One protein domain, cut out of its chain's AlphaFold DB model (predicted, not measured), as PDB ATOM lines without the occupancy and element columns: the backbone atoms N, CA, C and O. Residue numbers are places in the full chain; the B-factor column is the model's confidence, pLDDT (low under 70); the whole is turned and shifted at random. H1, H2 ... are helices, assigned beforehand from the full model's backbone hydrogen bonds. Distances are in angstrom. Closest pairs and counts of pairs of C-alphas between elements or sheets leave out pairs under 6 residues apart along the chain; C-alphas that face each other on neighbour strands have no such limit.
ATOM      1  N   ILE A 299     142.175 132.846 177.434       81.81
ATOM      2  CA  ILE A 299     143.512 133.352 177.776       81.81
ATOM      3  C   ILE A 299     143.390 134.560 178.706       81.81
ATOM      4  O   ILE A 299     143.991 134.568 179.780       81.81
ATOM      5  N   MET A 300     142.568 135.548 178.349       78.75
ATOM      6  CA  MET A 300     142.379 136.744 179.171       78.75
ATOM      7  C   MET A 300     141.782 136.386 180.537       78.75
ATOM      8  O   MET A 300     142.307 136.824 181.558       78.75
ATOM      9  N   GLY A 301     140.770 135.515 180.588       76.31
ATOM     10  CA  GLY A 301     140.186 135.050 181.848       76.31
ATOM     11  C   GLY A 301     141.181 134.305 182.750       76.31
ATOM     12  O   GLY A 301     141.125 134.441 183.973       76.31
ATOM     13  N   SER A 302     142.124 133.554 182.177       76.94
ATOM     14  CA  SER A 302     143.171 132.835 182.926       76.94
ATOM     15  C   SER A 302     144.276 133.748 183.489       76.94
ATOM     16  O   SER A 302     144.943 133.396 184.468       76.94
ATOM     17  N   THR A 303     144.448 134.957 182.936       73.56
ATOM     18  CA  THR A 303     145.410 135.941 183.472       73.56
ATOM     19  C   THR A 303     144.970 136.478 184.837       73.56
ATOM     20  O   THR A 303     145.806 136.750 185.695       73.56
ATOM     21  N   THR A 304     143.657 136.557 185.081       68.94
ATOM     22  CA  THR A 304     143.061 137.128 186.302       68.94
ATOM     23  C   THR A 304     142.485 136.088 187.266       68.94
ATOM     24  O   THR A 304     141.932 136.457 188.298       68.94
ATOM     25  N   SER A 305     142.575 134.794 186.953       66.94
ATOM     26  CA  SER A 305     142.026 133.709 187.782       66.94
ATOM     27  C   SER A 305     143.061 132.616 188.033       66.94
ATOM     28  O   SER A 305     143.997 132.470 187.265       66.94
ATOM     29  N   SER A 306     142.920 131.829 189.103       64.38
ATOM     30  CA  SER A 306     143.878 130.765 189.456       64.38
ATOM     31  C   SER A 306     143.892 129.575 188.486       64.38
ATOM     32  O   SER A 306     144.730 128.688 188.632       64.38
ATOM     33  N   ARG A 307     142.990 129.546 187.495       74.00
ATOM     34  CA  ARG A 307     142.879 128.464 186.510       74.00
ATOM     35  C   ARG A 307     143.894 128.622 185.375       74.00
ATOM     36  O   ARG A 307     144.281 129.729 185.004       74.00
ATOM     37  N   GLU A 308     144.272 127.500 184.777       76.56
ATOM     38  CA  GLU A 308     145.003 127.488 183.511       76.56
ATOM     39  C   GLU A 308     144.079 127.764 182.315       76.56
ATOM     40  O   GLU A 308     142.880 127.472 182.396       76.56
ATOM     41  N   PRO A 309     144.623 128.305 181.206       80.81
ATOM     42  CA  PRO A 309     143.914 128.329 179.934       80.81
ATOM     43  C   PRO A 309     143.445 126.915 179.567       80.81
ATOM     44  O   PRO A 309     144.228 125.962 179.596       80.81
ATOM     45  N   ILE A 310     142.165 126.781 179.233       85.00
ATOM     46  CA  ILE A 310     141.559 125.540 178.736       85.00
ATOM     47  C   ILE A 310     142.086 125.232 177.329       85.00
ATOM     48  O   ILE A 310     142.315 124.066 176.981       85.00
ATOM     49  N   PHE A 311     142.276 126.274 176.520       84.56
ATOM     50  CA  PHE A 311     142.823 126.170 175.180       84.56
ATOM     51  C   PHE A 311     144.350 126.213 175.198       84.56
ATOM     52  O   PHE A 311     144.976 127.045 175.856       84.56
ATOM     53  N   THR A 312     144.972 125.312 174.444       79.38
ATOM     54  CA  THR A 312     146.431 125.274 174.317       79.38
ATOM     55  C   THR A 312     146.925 126.305 173.303       79.38
ATOM     56  O   THR A 312     146.224 126.692 172.369       79.38
ATOM     57  N   GLN A 313     148.187 126.717 173.421       73.31
ATOM     58  CA  GLN A 313     148.814 127.617 172.444       73.31
ATOM     59  C   GLN A 313     148.852 127.003 171.028       73.31
ATOM     60  O   GLN A 313     148.738 127.714 170.036       73.31
ATOM     61  N   ALA A 314     148.929 125.673 170.922       74.06
ATOM     62  CA  ALA A 314     148.816 124.965 169.648       74.06
ATOM     63  C   ALA A 314     147.406 125.072 169.035       74.06
ATOM     64  O   ALA A 314     147.273 125.190 167.818       74.06
ATOM     65  N   GLU A 315     146.356 125.072 169.861       76.12
ATOM     66  CA  GLU A 315     144.975 125.305 169.423       76.12
ATOM     67  C   GLU A 315     144.781 126.763 168.969       76.12
ATOM     68  O   GLU A 315     144.184 126.993 167.917       76.12
ATOM     69  N   LEU A 316     145.374 127.744 169.665       73.31
ATOM     70  CA  LEU A 316     145.402 129.143 169.211       73.31
ATOM     71  C   LEU A 316     146.017 129.272 167.806       73.31
ATOM     72  O   LEU A 316     145.456 129.929 166.932       73.31
ATOM     73  N   TYR A 317     147.148 128.610 167.562       74.06
ATOM     74  CA  TYR A 317     147.821 128.614 166.258       74.06
ATOM     75  C   TYR A 317     146.996 127.928 165.165       74.06
ATOM     76  O   TYR A 317     146.855 128.450 164.057       74.06
ATOM     77  N   LYS A 318     146.371 126.794 165.500       75.50
ATOM     78  CA  LYS A 318     145.483 126.057 164.595       75.50
ATOM     79  C   LYS A 318     144.314 126.924 164.119       75.50
ATOM     80  O   LYS A 318     144.051 126.968 162.922       75.50
ATOM     81  N   HIS A 319     143.647 127.638 165.027       69.88
ATOM     82  CA  HIS A 319     142.453 128.434 164.709       69.88
ATOM     83  C   HIS A 319     142.754 129.848 164.189       69.88
ATOM     84  O   HIS A 319     141.845 130.543 163.742       69.88
ATOM     85  N   THR A 320     144.023 130.258 164.180       64.44
ATOM     86  CA  THR A 320     144.497 131.478 163.501       64.44
ATOM     87  C   THR A 320     145.094 131.195 162.120       64.44
ATOM     88  O   THR A 320     145.484 132.131 161.432       64.44
ATOM     89  N   ASN A 321     145.115 129.927 161.673       60.06
ATOM     90  CA  ASN A 321     145.765 129.463 160.437       60.06
ATOM     91  C   ASN A 321     147.278 129.751 160.381       60.06
ATOM     92  O   ASN A 321     147.844 129.955 159.304       60.06
ATOM     93  N   LEU A 322     147.965 129.736 161.528       57.16
ATOM     94  CA  LEU A 322     149.387 130.075 161.626       57.16
ATOM     95  C   LEU A 322     150.205 128.920 162.210       57.16
ATOM     96  O   LEU A 322     149.759 128.215 163.104       57.16
ATOM     97  N   LYS A 323     151.436 128.717 161.713       51.69
ATOM     98  CA  LYS A 323     152.386 127.742 162.295       51.69
ATOM     99  C   LYS A 323     153.209 128.336 163.446       51.69
ATOM    100  O   LYS A 323     153.582 127.605 164.353       51.69
ATOM    101  N   THR A 324     153.497 129.641 163.387       56.59
ATOM    102  CA  THR A 324     154.118 130.481 164.432       56.59
ATOM    103  C   THR A 324     153.740 131.947 164.155       56.59
ATOM    104  O   THR A 324     153.810 132.350 162.992       56.59
ATOM    105  N   PRO A 325     153.323 132.745 165.157       57.34
ATOM    106  CA  PRO A 325     152.974 134.144 164.942       57.34
ATOM    107  C   PRO A 325     154.244 134.964 164.696       57.34
ATOM    108  O   PRO A 325     155.108 135.089 165.564       57.34
ATOM    109  N   THR A 326     154.370 135.522 163.496       58.97
ATOM    110  CA  THR A 326     155.402 136.524 163.196       58.97
ATOM    111  C   THR A 326     154.942 137.907 163.676       58.97
ATOM    112  O   THR A 326     153.736 138.151 163.763       58.97
ATOM    113  N   PRO A 327     155.864 138.842 163.975       57.12
ATOM    114  CA  PRO A 327     155.524 140.199 164.430       57.12
ATOM    115  C   PRO A 327     154.604 140.998 163.489       57.12
ATOM    116  O   PRO A 327     154.030 142.007 163.896       57.12
ATOM    117  N   ASP A 328     154.492 140.541 162.242       56.47
ATOM    118  CA  ASP A 328     153.818 141.179 161.116       56.47
ATOM    119  C   ASP A 328     152.417 140.617 160.804       56.47
ATOM    120  O   ASP A 328     151.785 141.079 159.852       56.47
ATOM    121  N   GLN A 329     151.932 139.619 161.556       63.19
ATOM    122  CA  GLN A 329     150.668 138.924 161.274       63.19
ATOM    123  C   GLN A 329     149.450 139.545 161.970       63.19
ATOM    124  O   GLN A 329     149.472 139.862 163.161       63.19
ATOM    125  N   GLU A 330     148.369 139.678 161.203       61.31
ATOM    126  CA  GLU A 330     147.074 140.204 161.639       61.31
ATOM    127  C   GLU A 330     146.095 139.066 161.961       61.31
ATOM    128  O   GLU A 330     146.291 137.919 161.556       61.31
ATOM    129  N   TRP A 331     145.045 139.380 162.723       65.06
ATOM    130  CA  TRP A 331     143.935 138.454 162.931       65.06
ATOM    131  C   TRP A 331     143.186 138.192 161.620       65.06
ATOM    132  O   TRP A 331     143.129 139.070 160.761       65.06
ATOM    133  N   SER A 332     142.528 137.033 161.503       61.44
ATOM    134  CA  SER A 332     141.582 136.780 160.404       61.44
ATOM    135  C   SER A 332     140.423 137.787 160.404       61.44
ATOM    136  O   SER A 332     139.986 138.235 159.352       61.44
ATOM    137  N   PHE A 333     139.948 138.140 161.600       64.94
ATOM    138  CA  PHE A 333     138.938 139.155 161.896       64.94
ATOM    139  C   PHE A 333     139.324 139.813 163.227       64.94
ATOM    140  O   PHE A 333     139.903 139.142 164.072       64.94
ATOM    141  N   GLU A 334     139.050 141.100 163.453       63.12
ATOM    142  CA  GLU A 334     139.526 141.819 164.656       63.12
ATOM    143  C   GLU A 334     138.806 141.416 165.955       63.12
ATOM    144  O   GLU A 334     138.078 142.193 166.549       63.12
ATOM    145  N   VAL A 335     139.017 140.194 166.430       63.03
ATOM    146  CA  VAL A 335     138.329 139.605 167.589       63.03
ATOM    147  C   VAL A 335     138.519 140.406 168.880       63.03
ATOM    148  O   VAL A 335     137.597 140.529 169.686       63.03
ATOM    149  N   LEU A 336     139.721 140.942 169.085       67.62
ATOM    150  CA  LEU A 336     140.032 141.872 170.159       67.62
ATOM    151  C   LEU A 336     140.916 142.993 169.618       67.62
ATOM    152  O   LEU A 336     141.751 142.758 168.740       67.62
ATOM    153  N   PRO A 337     140.857 144.190 170.219       66.25
ATOM    154  CA  PRO A 337     141.764 145.284 169.894       66.25
ATOM    155  C   PRO A 337     143.189 145.064 170.457       66.25
ATOM    156  O   PRO A 337     143.890 146.001 170.835       66.25
ATOM    157  N   CYS A 338     143.636 143.809 170.526       72.69
ATOM    158  CA  CYS A 338     144.965 143.387 170.942       72.69
ATOM    159  C   CYS A 338     145.618 142.603 169.789       72.69
ATOM    160  O   CYS A 338     145.051 141.601 169.359       72.69
ATOM    161  N   PRO A 339     146.778 143.028 169.255       76.25
ATOM    162  CA  PRO A 339     147.506 142.314 168.211       76.25
ATOM    163  C   PRO A 339     147.787 140.859 168.577       76.25
ATOM    164  O   PRO A 339     148.141 140.557 169.717       76.25
ATOM    165  N   LEU A 340     147.719 139.971 167.585       75.81
ATOM    166  CA  LEU A 340     147.922 138.538 167.784       75.81
ATOM    167  C   LEU A 340     149.285 138.217 168.423       75.81
ATOM    168  O   LEU A 340     149.376 137.359 169.299       75.81
ATOM    169  N   PHE A 341     150.325 138.976 168.063       78.12
ATOM    170  CA  PHE A 341     151.650 138.894 168.685       78.12
ATOM    171  C   PHE A 341     151.627 139.143 170.204       78.12
ATOM    172  O   PHE A 341     152.323 138.461 170.954       78.12
ATOM    173  N   LEU A 342     150.821 140.095 170.685       79.31
ATOM    174  CA  LEU A 342     150.698 140.359 172.120       79.31
ATOM    175  C   LEU A 342     149.894 139.267 172.825       79.31
ATOM    176  O   LEU A 342     150.267 138.876 173.928       79.31
ATOM    177  N   VAL A 343     148.844 138.733 172.195       79.69
ATOM    178  CA  VAL A 343     148.076 137.604 172.751       79.69
ATOM    179  C   VAL A 343     148.945 136.353 172.901       79.69
ATOM    180  O   VAL A 343     148.854 135.680 173.925       79.69
ATOM    181  N   ASP A 344     149.850 136.091 171.953       81.19
ATOM    182  CA  ASP A 344     150.844 135.012 172.052       81.19
ATOM    183  C   ASP A 344     151.760 135.162 173.279       81.19
ATOM    184  O   ASP A 344     151.984 134.215 174.042       81.19
ATOM    185  N   ILE A 345     152.265 136.379 173.504       81.94
ATOM    186  CA  ILE A 345     153.117 136.678 174.658       81.94
ATOM    187  C   ILE A 345     152.319 136.569 175.960       81.94
ATOM    188  O   ILE A 345     152.827 135.992 176.919       81.94
ATOM    189  N   ILE A 346     151.075 137.059 175.999       83.88
ATOM    190  CA  ILE A 346     150.191 136.962 177.171       83.88
ATOM    191  C   ILE A 346     149.914 135.495 177.513       83.88
ATOM    192  O   ILE A 346     150.059 135.106 178.672       83.88
ATOM    193  N   ALA A 347     149.581 134.663 176.524       81.31
ATOM    194  CA  ALA A 347     149.354 133.233 176.724       81.31
ATOM    195  C   ALA A 347     150.613 132.534 177.264       81.31
ATOM    196  O   ALA A 347     150.551 131.810 178.259       81.31
ATOM    197  N   SER A 348     151.772 132.816 176.658       81.69
ATOM    198  CA  SER A 348     153.065 132.253 177.065       81.69
ATOM    199  C   SER A 348     153.448 132.669 178.491       81.69
ATOM    200  O   SER A 348     153.842 131.828 179.299       81.69
ATOM    201  N   ALA A 349     153.295 133.953 178.823       79.19
ATOM    202  CA  ALA A 349     153.585 134.491 180.149       79.19
ATOM    203  C   ALA A 349     152.641 133.914 181.217       79.19
ATOM    204  O   ALA A 349     153.089 133.561 182.309       79.19
ATOM    205  N   THR A 350     151.358 133.750 180.887       79.31
ATOM    206  CA  THR A 350     150.353 133.183 181.796       79.31
ATOM    207  C   THR A 350     150.658 131.721 182.110       79.31
ATOM    208  O   THR A 350     150.733 131.349 183.278       79.31
ATOM    209  N   LEU A 351     150.926 130.893 181.094       76.50
ATOM    210  CA  LEU A 351     151.302 129.487 181.292       76.50
ATOM    211  C   LEU A 351     152.592 129.343 182.105       76.50
ATOM    212  O   LEU A 351     152.675 128.499 182.997       76.50
ATOM    213  N   MET A 352     153.585 130.197 181.838       72.69
ATOM    214  CA  MET A 352     154.823 130.231 182.612       72.69
ATOM    215  C   MET A 352     154.573 130.550 184.085       72.69
ATOM    216  O   MET A 352     155.055 129.817 184.948       72.69
ATOM    217  N   TYR A 353     153.800 131.596 184.374       72.06
ATOM    218  CA  TYR A 353     153.451 131.975 185.742       72.06
ATOM    219  C   TYR A 353     152.741 130.833 186.481       72.06
ATOM    220  O   TYR A 353     153.110 130.495 187.603       72.06
ATOM    221  N   ARG A 354     151.787 130.157 185.825       73.31
ATOM    222  CA  ARG A 354     151.083 128.999 186.408       73.31
ATOM    223  C   ARG A 354     152.010 127.802 186.628       73.31
ATOM    224  O   ARG A 354     151.903 127.128 187.648       73.31
ATOM    225  N   SER A 355     152.953 127.546 185.718       66.81
ATOM    226  CA  SER A 355     153.963 126.493 185.905       66.81
ATOM    227  C   SER A 355     154.917 126.789 187.070       66.81
ATOM    228  O   SER A 355     155.250 125.881 187.823       66.81
ATOM    229  N   ALA A 356     155.278 128.059 187.281       63.84
ATOM    230  CA  ALA A 356     156.144 128.487 188.378       63.84
ATOM    231  C   ALA A 356     155.499 128.315 189.766       63.84
ATOM    232  O   ALA A 356     156.218 128.160 190.745       63.84
ATOM    233  N   GLN A 357     154.163 128.323 189.857       63.88
ATOM    234  CA  GLN A 357     153.436 128.103 191.114       63.88
ATOM    235  C   GLN A 357     153.312 126.622 191.518       63.88
ATOM    236  O   GLN A 357     152.938 126.350 192.655       63.88
ATOM    237  N   ARG A 358     153.593 125.668 190.615       59.47
ATOM    238  CA  ARG A 358     153.424 124.222 190.868       59.47
ATOM    239  C   ARG A 358     154.698 123.496 191.317       59.47
ATOM    240  O   ARG A 358     154.576 122.478 191.989       59.47
ATOM    241  N   ASP A 359     155.884 124.003 190.977       49.81
ATOM    242  CA  ASP A 359     157.165 123.349 191.287       49.81
ATOM    243  C   ASP A 359     157.891 124.020 192.465       49.81
ATOM    244  O   ASP A 359     158.461 125.106 192.326       49.81
ATOM    245  N   ASP A 360     157.970 123.323 193.602       52.44
ATOM    246  CA  ASP A 360     158.904 123.664 194.677       52.44
ATOM    247  C   ASP A 360     160.356 123.354 194.237       52.44
ATOM    248  O   ASP A 360     160.763 122.214 194.014       52.44
ATOM    249  N   MET A 361     161.163 124.415 194.145       47.69
ATOM    250  CA  MET A 361     162.630 124.448 194.278       47.69
ATOM    251  C   MET A 361     163.604 124.003 193.157       47.69
ATOM    252  O   MET A 361     164.802 124.173 193.379       47.69
ATOM    253  N   CYS A 362     163.217 123.597 191.937       44.78
ATOM    254  CA  CYS A 362     164.234 123.247 190.902       44.78
ATOM    255  C   CYS A 362     164.125 123.891 189.499       44.78
ATOM    256  O   CYS A 362     165.043 123.727 188.695       44.78
ATOM    257  N   ALA A 363     163.095 124.688 189.183       49.19
ATOM    258  CA  ALA A 363     162.892 125.245 187.827       49.19
ATOM    259  C   ALA A 363     163.250 126.744 187.650       49.19
ATOM    260  O   ALA A 363     163.082 127.307 186.562       49.19
ATOM    261  N   GLY A 364     163.761 127.412 188.692       57.44
ATOM    262  CA  GLY A 364     163.883 128.879 188.741       57.44
ATOM    263  C   GLY A 364     164.735 129.508 187.629       57.44
ATOM    264  O   GLY A 364     164.357 130.540 187.074       57.44
ATOM    265  N   ASN A 365     165.855 128.889 187.244       60.91
ATOM    266  CA  ASN A 365     166.748 129.446 186.216       60.91
ATOM    267  C   ASN A 365     166.166 129.332 184.797       60.91
ATOM    268  O   ASN A 365     166.269 130.277 184.016       60.91
ATOM    269  N   VAL A 366     165.488 128.222 184.480       67.81
ATOM    270  CA  VAL A 366     164.867 127.997 183.162       67.81
ATOM    271  C   VAL A 366     163.671 128.928 182.953       67.81
ATOM    272  O   VAL A 366     163.507 129.498 181.874       67.81
ATOM    273  N   LEU A 367     162.854 129.126 183.991       68.69
ATOM    274  CA  LEU A 367     161.717 130.049 183.951       68.69
ATOM    275  C   LEU A 367     162.175 131.507 183.817       68.69
ATOM    276  O   LEU A 367     161.628 132.242 182.997       68.69
ATOM    277  N   THR A 368     163.235 131.893 184.536       71.69
ATOM    278  CA  THR A 368     163.833 133.235 184.432       71.69
ATOM    279  C   THR A 368     164.377 133.487 183.018       71.69
ATOM    280  O   THR A 368     164.122 134.536 182.431       71.69
ATOM    281  N   GLN A 369     165.062 132.507 182.417       75.75
ATOM    282  CA  GLN A 369     165.588 132.621 181.053       75.75
ATOM    283  C   GLN A 369     164.472 132.731 179.998       75.75
ATOM    284  O   GLN A 369     164.573 133.539 179.074       75.75
ATOM    285  N   LYS A 370     163.378 131.970 180.146       77.12
ATOM    286  CA  LYS A 370     162.202 132.085 179.266       77.12
ATOM    287  C   LYS A 370     161.507 133.447 179.402       77.12
ATOM    288  O   LYS A 370     161.098 134.013 178.390       77.12
ATOM    289  N   ALA A 371     161.426 134.000 180.614       77.38
ATOM    290  CA  ALA A 371     160.783 135.289 180.870       77.38
ATOM    291  C   ALA A 371     161.603 136.440 180.270       77.38
ATOM    292  O   ALA A 371     161.051 137.314 179.600       77.38
ATOM    293  N   LEU A 372     162.932 136.385 180.414       80.50
ATOM    294  CA  LEU A 372     163.859 137.315 179.762       80.50
ATOM    295  C   LEU A 372     163.760 137.248 178.233       80.50
ATOM    296  O   LEU A 372     163.766 138.288 177.579       80.50
ATOM    297  N   CYS A 373     163.600 136.051 177.660       82.56
ATOM    298  CA  CYS A 373     163.390 135.878 176.221       82.56
ATOM    299  C   CYS A 373     162.079 136.532 175.742       82.56
ATOM    300  O   CYS A 373     162.084 137.264 174.752       82.56
ATOM    301  N   LEU A 374     160.965 136.347 176.465       83.19
ATOM    302  CA  LEU A 374     159.691 137.016 176.152       83.19
ATOM    303  C   LEU A 374     159.795 138.543 176.278       83.19
ATOM    304  O   LEU A 374     159.305 139.268 175.411       83.19
ATOM    305  N   LYS A 375     160.479 139.032 177.317       83.50
ATOM    306  CA  LYS A 375     160.739 140.462 177.521       83.50
ATOM    307  C   LYS A 375     161.564 141.049 176.374       83.50
ATOM    308  O   LYS A 375     161.205 142.101 175.856       83.50
ATOM    309  N   HIS A 376     162.619 140.361 175.937       82.25
ATOM    310  CA  HIS A 376     163.444 140.788 174.805       82.25
ATOM    311  C   HIS A 376     162.628 140.852 173.507       82.25
ATOM    312  O   HIS A 376     162.598 141.895 172.859       82.25
ATOM    313  N   ARG A 377     161.855 139.793 173.209       84.12
ATOM    314  CA  ARG A 377     160.926 139.752 172.063       84.12
ATOM    315  C   ARG A 377     159.957 140.941 172.054       84.12
ATOM    316  O   ARG A 377     159.672 141.483 170.993       84.12
ATOM    317  N   LEU A 378     159.450 141.358 173.217       83.75
ATOM    318  CA  LEU A 378     158.500 142.473 173.346       83.75
ATOM    319  C   LEU A 378     159.152 143.867 173.252       83.75
ATOM    320  O   LEU A 378     158.515 144.833 172.813       83.75
ATOM    321  N   LEU A 379     160.406 143.992 173.690       83.62
ATOM    322  CA  LEU A 379     161.179 145.235 173.612       83.62
ATOM    323  C   LEU A 379     161.666 145.509 172.186       83.62
ATOM    324  O   LEU A 379     161.576 146.649 171.735       83.62
ATOM    325  N   GLU A 380     162.102 144.469 171.471       81.25
ATOM    326  CA  GLU A 380     162.509 144.549 170.061       81.25
ATOM    327  C   GLU A 380     161.326 144.715 169.105       81.25
ATOM    328  O   GLU A 380     161.486 145.223 167.994       81.25
ATOM    329  N   TRP A 381     160.127 144.313 169.531       80.56
ATOM    330  CA  TRP A 381     158.928 144.477 168.728       80.56
ATOM    331  C   TRP A 381     158.598 145.954 168.508       80.56
ATOM    332  O   TRP A 381     158.261 146.692 169.441       80.56
ATOM    333  N   GLN A 382     158.648 146.368 167.244       69.94
ATOM    334  CA  GLN A 382     158.114 147.645 166.797       69.94
ATOM    335  C   GLN A 382     156.692 147.427 166.268       69.94
ATOM    336  O   GLN A 382     156.523 146.776 165.234       69.94
ATOM    337  N   PRO A 383     155.653 147.936 166.955       66.25
ATOM    338  CA  PRO A 383     154.294 147.828 166.451       66.25
ATOM    339  C   PRO A 383     154.174 148.604 165.137       66.25
ATOM    340  O   PRO A 383     154.622 149.748 165.041       66.25
ATOM    341  N   ARG A 384     153.530 147.999 164.134       65.81
ATOM    342  CA  ARG A 384     153.182 148.690 162.886       65.81
ATOM    343  C   ARG A 384     152.378 149.969 163.160       65.81
ATOM    344  O   ARG A 384     151.646 150.021 164.159       65.81
ATOM    345  N   PRO A 385     152.451 150.971 162.261       61.41
ATOM    346  CA  PRO A 385     151.577 152.137 162.320       61.41
ATOM    347  C   PRO A 385     150.115 151.677 162.279       61.41
ATOM    348  O   PRO A 385     149.671 151.066 161.309       61.41
ATOM    349  N   GLN A 386     149.389 151.909 163.372       67.06
ATOM    350  CA  GLN A 386     147.987 151.506 163.486       67.06
ATOM    351  C   GLN A 386     147.102 152.445 162.663       67.06
ATOM    352  O   GLN A 386     147.394 153.637 162.556       67.06
ATOM    353  N   LYS A 387     146.004 151.908 162.117       62.03
ATOM    354  CA  LYS A 387     145.068 152.645 161.252       62.03
ATOM    355  C   LYS A 387     144.480 153.889 161.936       62.03
ATOM    356  O   LYS A 387     144.279 154.905 161.277       62.03
ATOM    357  N   THR A 388     144.258 153.842 163.253       67.25
ATOM    358  CA  THR A 388     143.702 154.959 164.034       67.25
ATOM    359  C   THR A 388     144.531 155.279 165.280       67.25
ATOM    360  O   THR A 388     145.246 154.438 165.833       67.25
ATOM    361  N   LYS A 389     144.392 156.516 165.780       68.31
ATOM    362  CA  LYS A 389     145.026 156.960 167.035       68.31
ATOM    363  C   LYS A 389     144.569 156.134 168.246       68.31
ATOM    364  O   LYS A 389     145.391 155.824 169.105       68.31
ATOM    365  N   ASN A 390     143.294 155.739 168.303       68.62
ATOM    366  CA  ASN A 390     142.729 154.974 169.423       68.62
ATOM    367  C   ASN A 390     143.413 153.612 169.579       68.62
ATOM    368  O   ASN A 390     143.747 153.194 170.689       68.62
ATOM    369  N   ARG A 391     143.707 152.957 168.456       72.06
ATOM    370  CA  ARG A 391     144.383 151.665 168.452       72.06
ATOM    371  C   ARG A 391     145.843 151.746 168.870       72.06
ATOM    372  O   ARG A 391     146.312 150.861 169.580       72.06
ATOM    373  N   VAL A 392     146.553 152.825 168.527       73.75
ATOM    374  CA  VAL A 392     147.922 153.055 169.031       73.75
ATOM    375  C   VAL A 392     147.943 153.054 170.561       73.75
ATOM    376  O   VAL A 392     148.792 152.394 171.161       73.75
ATOM    377  N   HIS A 393     146.995 153.747 171.198       78.62
ATOM    378  CA  HIS A 393     146.926 153.818 172.658       78.62
ATOM    379  C   HIS A 393     146.639 152.460 173.298       78.62
ATOM    380  O   HIS A 393     147.297 152.104 174.275       78.62
ATOM    381  N   LEU A 394     145.714 151.674 172.738       76.56
ATOM    382  CA  LEU A 394     145.370 150.380 173.323       76.56
ATOM    383  C   LEU A 394     146.488 149.343 173.159       76.56
ATOM    384  O   LEU A 394     146.817 148.635 174.108       76.56
ATOM    385  N   VAL A 395     147.142 149.313 171.995       80.12
ATOM    386  CA  VAL A 395     148.309 148.450 171.755       80.12
ATOM    387  C   VAL A 395     149.446 148.785 172.726       80.12
ATOM    388  O   VAL A 395     150.066 147.881 173.289       80.12
ATOM    389  N   GLN A 396     149.700 150.073 172.976       79.56
ATOM    390  CA  GLN A 396     150.697 150.509 173.960       79.56
ATOM    391  C   GLN A 396     150.299 150.152 175.399       79.56
ATOM    392  O   GLN A 396     151.167 149.781 176.192       79.56
ATOM    393  N   ALA A 397     149.007 150.216 175.739       81.31
ATOM    394  CA  ALA A 397     148.508 149.814 177.052       81.31
ATOM    395  C   ALA A 397     148.728 148.314 177.304       81.31
ATOM    396  O   ALA A 397     149.319 147.950 178.321       81.31
ATOM    397  N   PHE A 398     148.355 147.450 176.351       81.31
ATOM    398  CA  PHE A 398     148.624 146.010 176.439       81.31
ATOM    399  C   PHE A 398     150.126 145.718 176.528       81.31
ATOM    400  O   PHE A 398     150.554 144.970 177.406       81.31
ATOM    401  N   ARG A 399     150.946 146.354 175.681       83.69
ATOM    402  CA  ARG A 399     152.410 146.200 175.712       83.69
ATOM    403  C   ARG A 399     153.000 146.566 177.076       83.69
ATOM    404  O   ARG A 399     153.819 145.820 177.609       83.69
ATOM    405  N   SER A 400     152.578 147.693 177.645       81.38
ATOM    406  CA  SER A 400     153.063 148.170 178.947       81.38
ATOM    407  C   SER A 400     152.630 147.247 180.088       81.38
ATOM    408  O   SER A 400     153.438 146.942 180.962       81.38
ATOM    409  N   GLY A 401     151.388 146.750 180.054       80.94
ATOM    410  CA  GLY A 401     150.879 145.794 181.041       80.94
ATOM    411  C   GLY A 401     151.669 144.485 181.057       80.94
ATOM    412  O   GLY A 401     152.051 144.005 182.121       80.94
ATOM    413  N   VAL A 402     152.001 143.946 179.880       79.12
ATOM    414  CA  VAL A 402     152.811 142.723 179.768       79.12
ATOM    415  C   VAL A 402     154.251 142.948 180.243       79.12
ATOM    416  O   VAL A 402     154.813 142.086 180.914       79.12
ATOM    417  N   LEU A 403     154.854 144.108 179.953       79.81
ATOM    418  CA  LEU A 403     156.196 144.445 180.450       79.81
ATOM    419  C   LEU A 403     156.247 144.569 181.977       79.81
ATOM    420  O   LEU A 403     157.220 144.118 182.579       79.81
ATOM    421  N   LEU A 404     155.219 145.159 182.596       78.06
ATOM    422  CA  LEU A 404     155.094 145.211 184.054       78.06
ATOM    423  C   LEU A 404     155.014 143.799 184.642       78.06
ATOM    424  O   LEU A 404     155.793 143.467 185.530       78.06
ATOM    425  N   PHE A 405     154.155 142.950 184.076       74.50
ATOM    426  CA  PHE A 405     153.983 141.568 184.524       74.50
ATOM    427  C   PHE A 405     155.278 140.742 184.427       74.50
ATOM    428  O   PHE A 405     155.619 139.998 185.341       74.50
ATOM    429  N   LEU A 406     156.047 140.900 183.345       73.62
ATOM    430  CA  LEU A 406     157.321 140.195 183.158       73.62
ATOM    431  C   LEU A 406     158.461 140.722 184.057       73.62
ATOM    432  O   LEU A 406     159.480 140.045 184.177       73.62
TER     433      LEU A 406
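This is residues 299 to 406 of the 929 residues of the protein "Zn(2)-C6 fungal-type domain-containing protein" of Exophiala mesophila (UniProt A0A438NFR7). Three long helices, H3, H4 and H5, make an up-and-down bundle, each running against the one before it, with H5 shifted so that its last half meets the other two. Two short helices, H1 and H2, lie on the side of H3 away from H4, and H3 is in the middle. The printed part has 108 residues with five named helices, H1 to H5 in chain order, and no named strand; the class is all helix. It is compact, with a radius of gyration of the C-alphas of 14.4 A, and elongated, spanning 47 by 27 by 25 A.

H1, residues 299 to 303, touches H3, residues 340 to 356, closest at the C-alphas of Thr 303 and Thr 350, 5.9 A. H2, residues 313 to 319, is apart from H1 but only just touches H3, with 3 pairs of C-alphas within 8 A, the closest Gln 313 and Ala 347 at 7.1 A. H3, the hub, touches four helices; with H4, residues 364 to 380, it forms a hairpin at a shallow tilt of 15 degrees, the closest C-alphas being Ile 345 and Leu 374, 6.8 A. H5, residues 389 to 406, touches H3 with residues 398 to 406 alone, Ile 346 to Val 402 at 6.8 A between C-alphas. Every O i to N i+4 pair is within hydrogen-bond range in H1, H2, H3, H4 and H5.

H1 begins at C-alpha 299 (143.512, 133.352, 177.776). H3 is 24.3 A long, H4 24.4 A and H5 26.3 A, ending at C-alpha 406 (157.321, 140.195, 183.158).

The C-alphas of Met 361 and Thr 388 are farthest apart, 46.9 A. The printed part has no cut. The link from H2 to H3 is long, 20 residues. Residues 357 to 362 stand free. Mean pLDDT of the printed part is 71.6; 44 residues are under 70, among them 319 to 337.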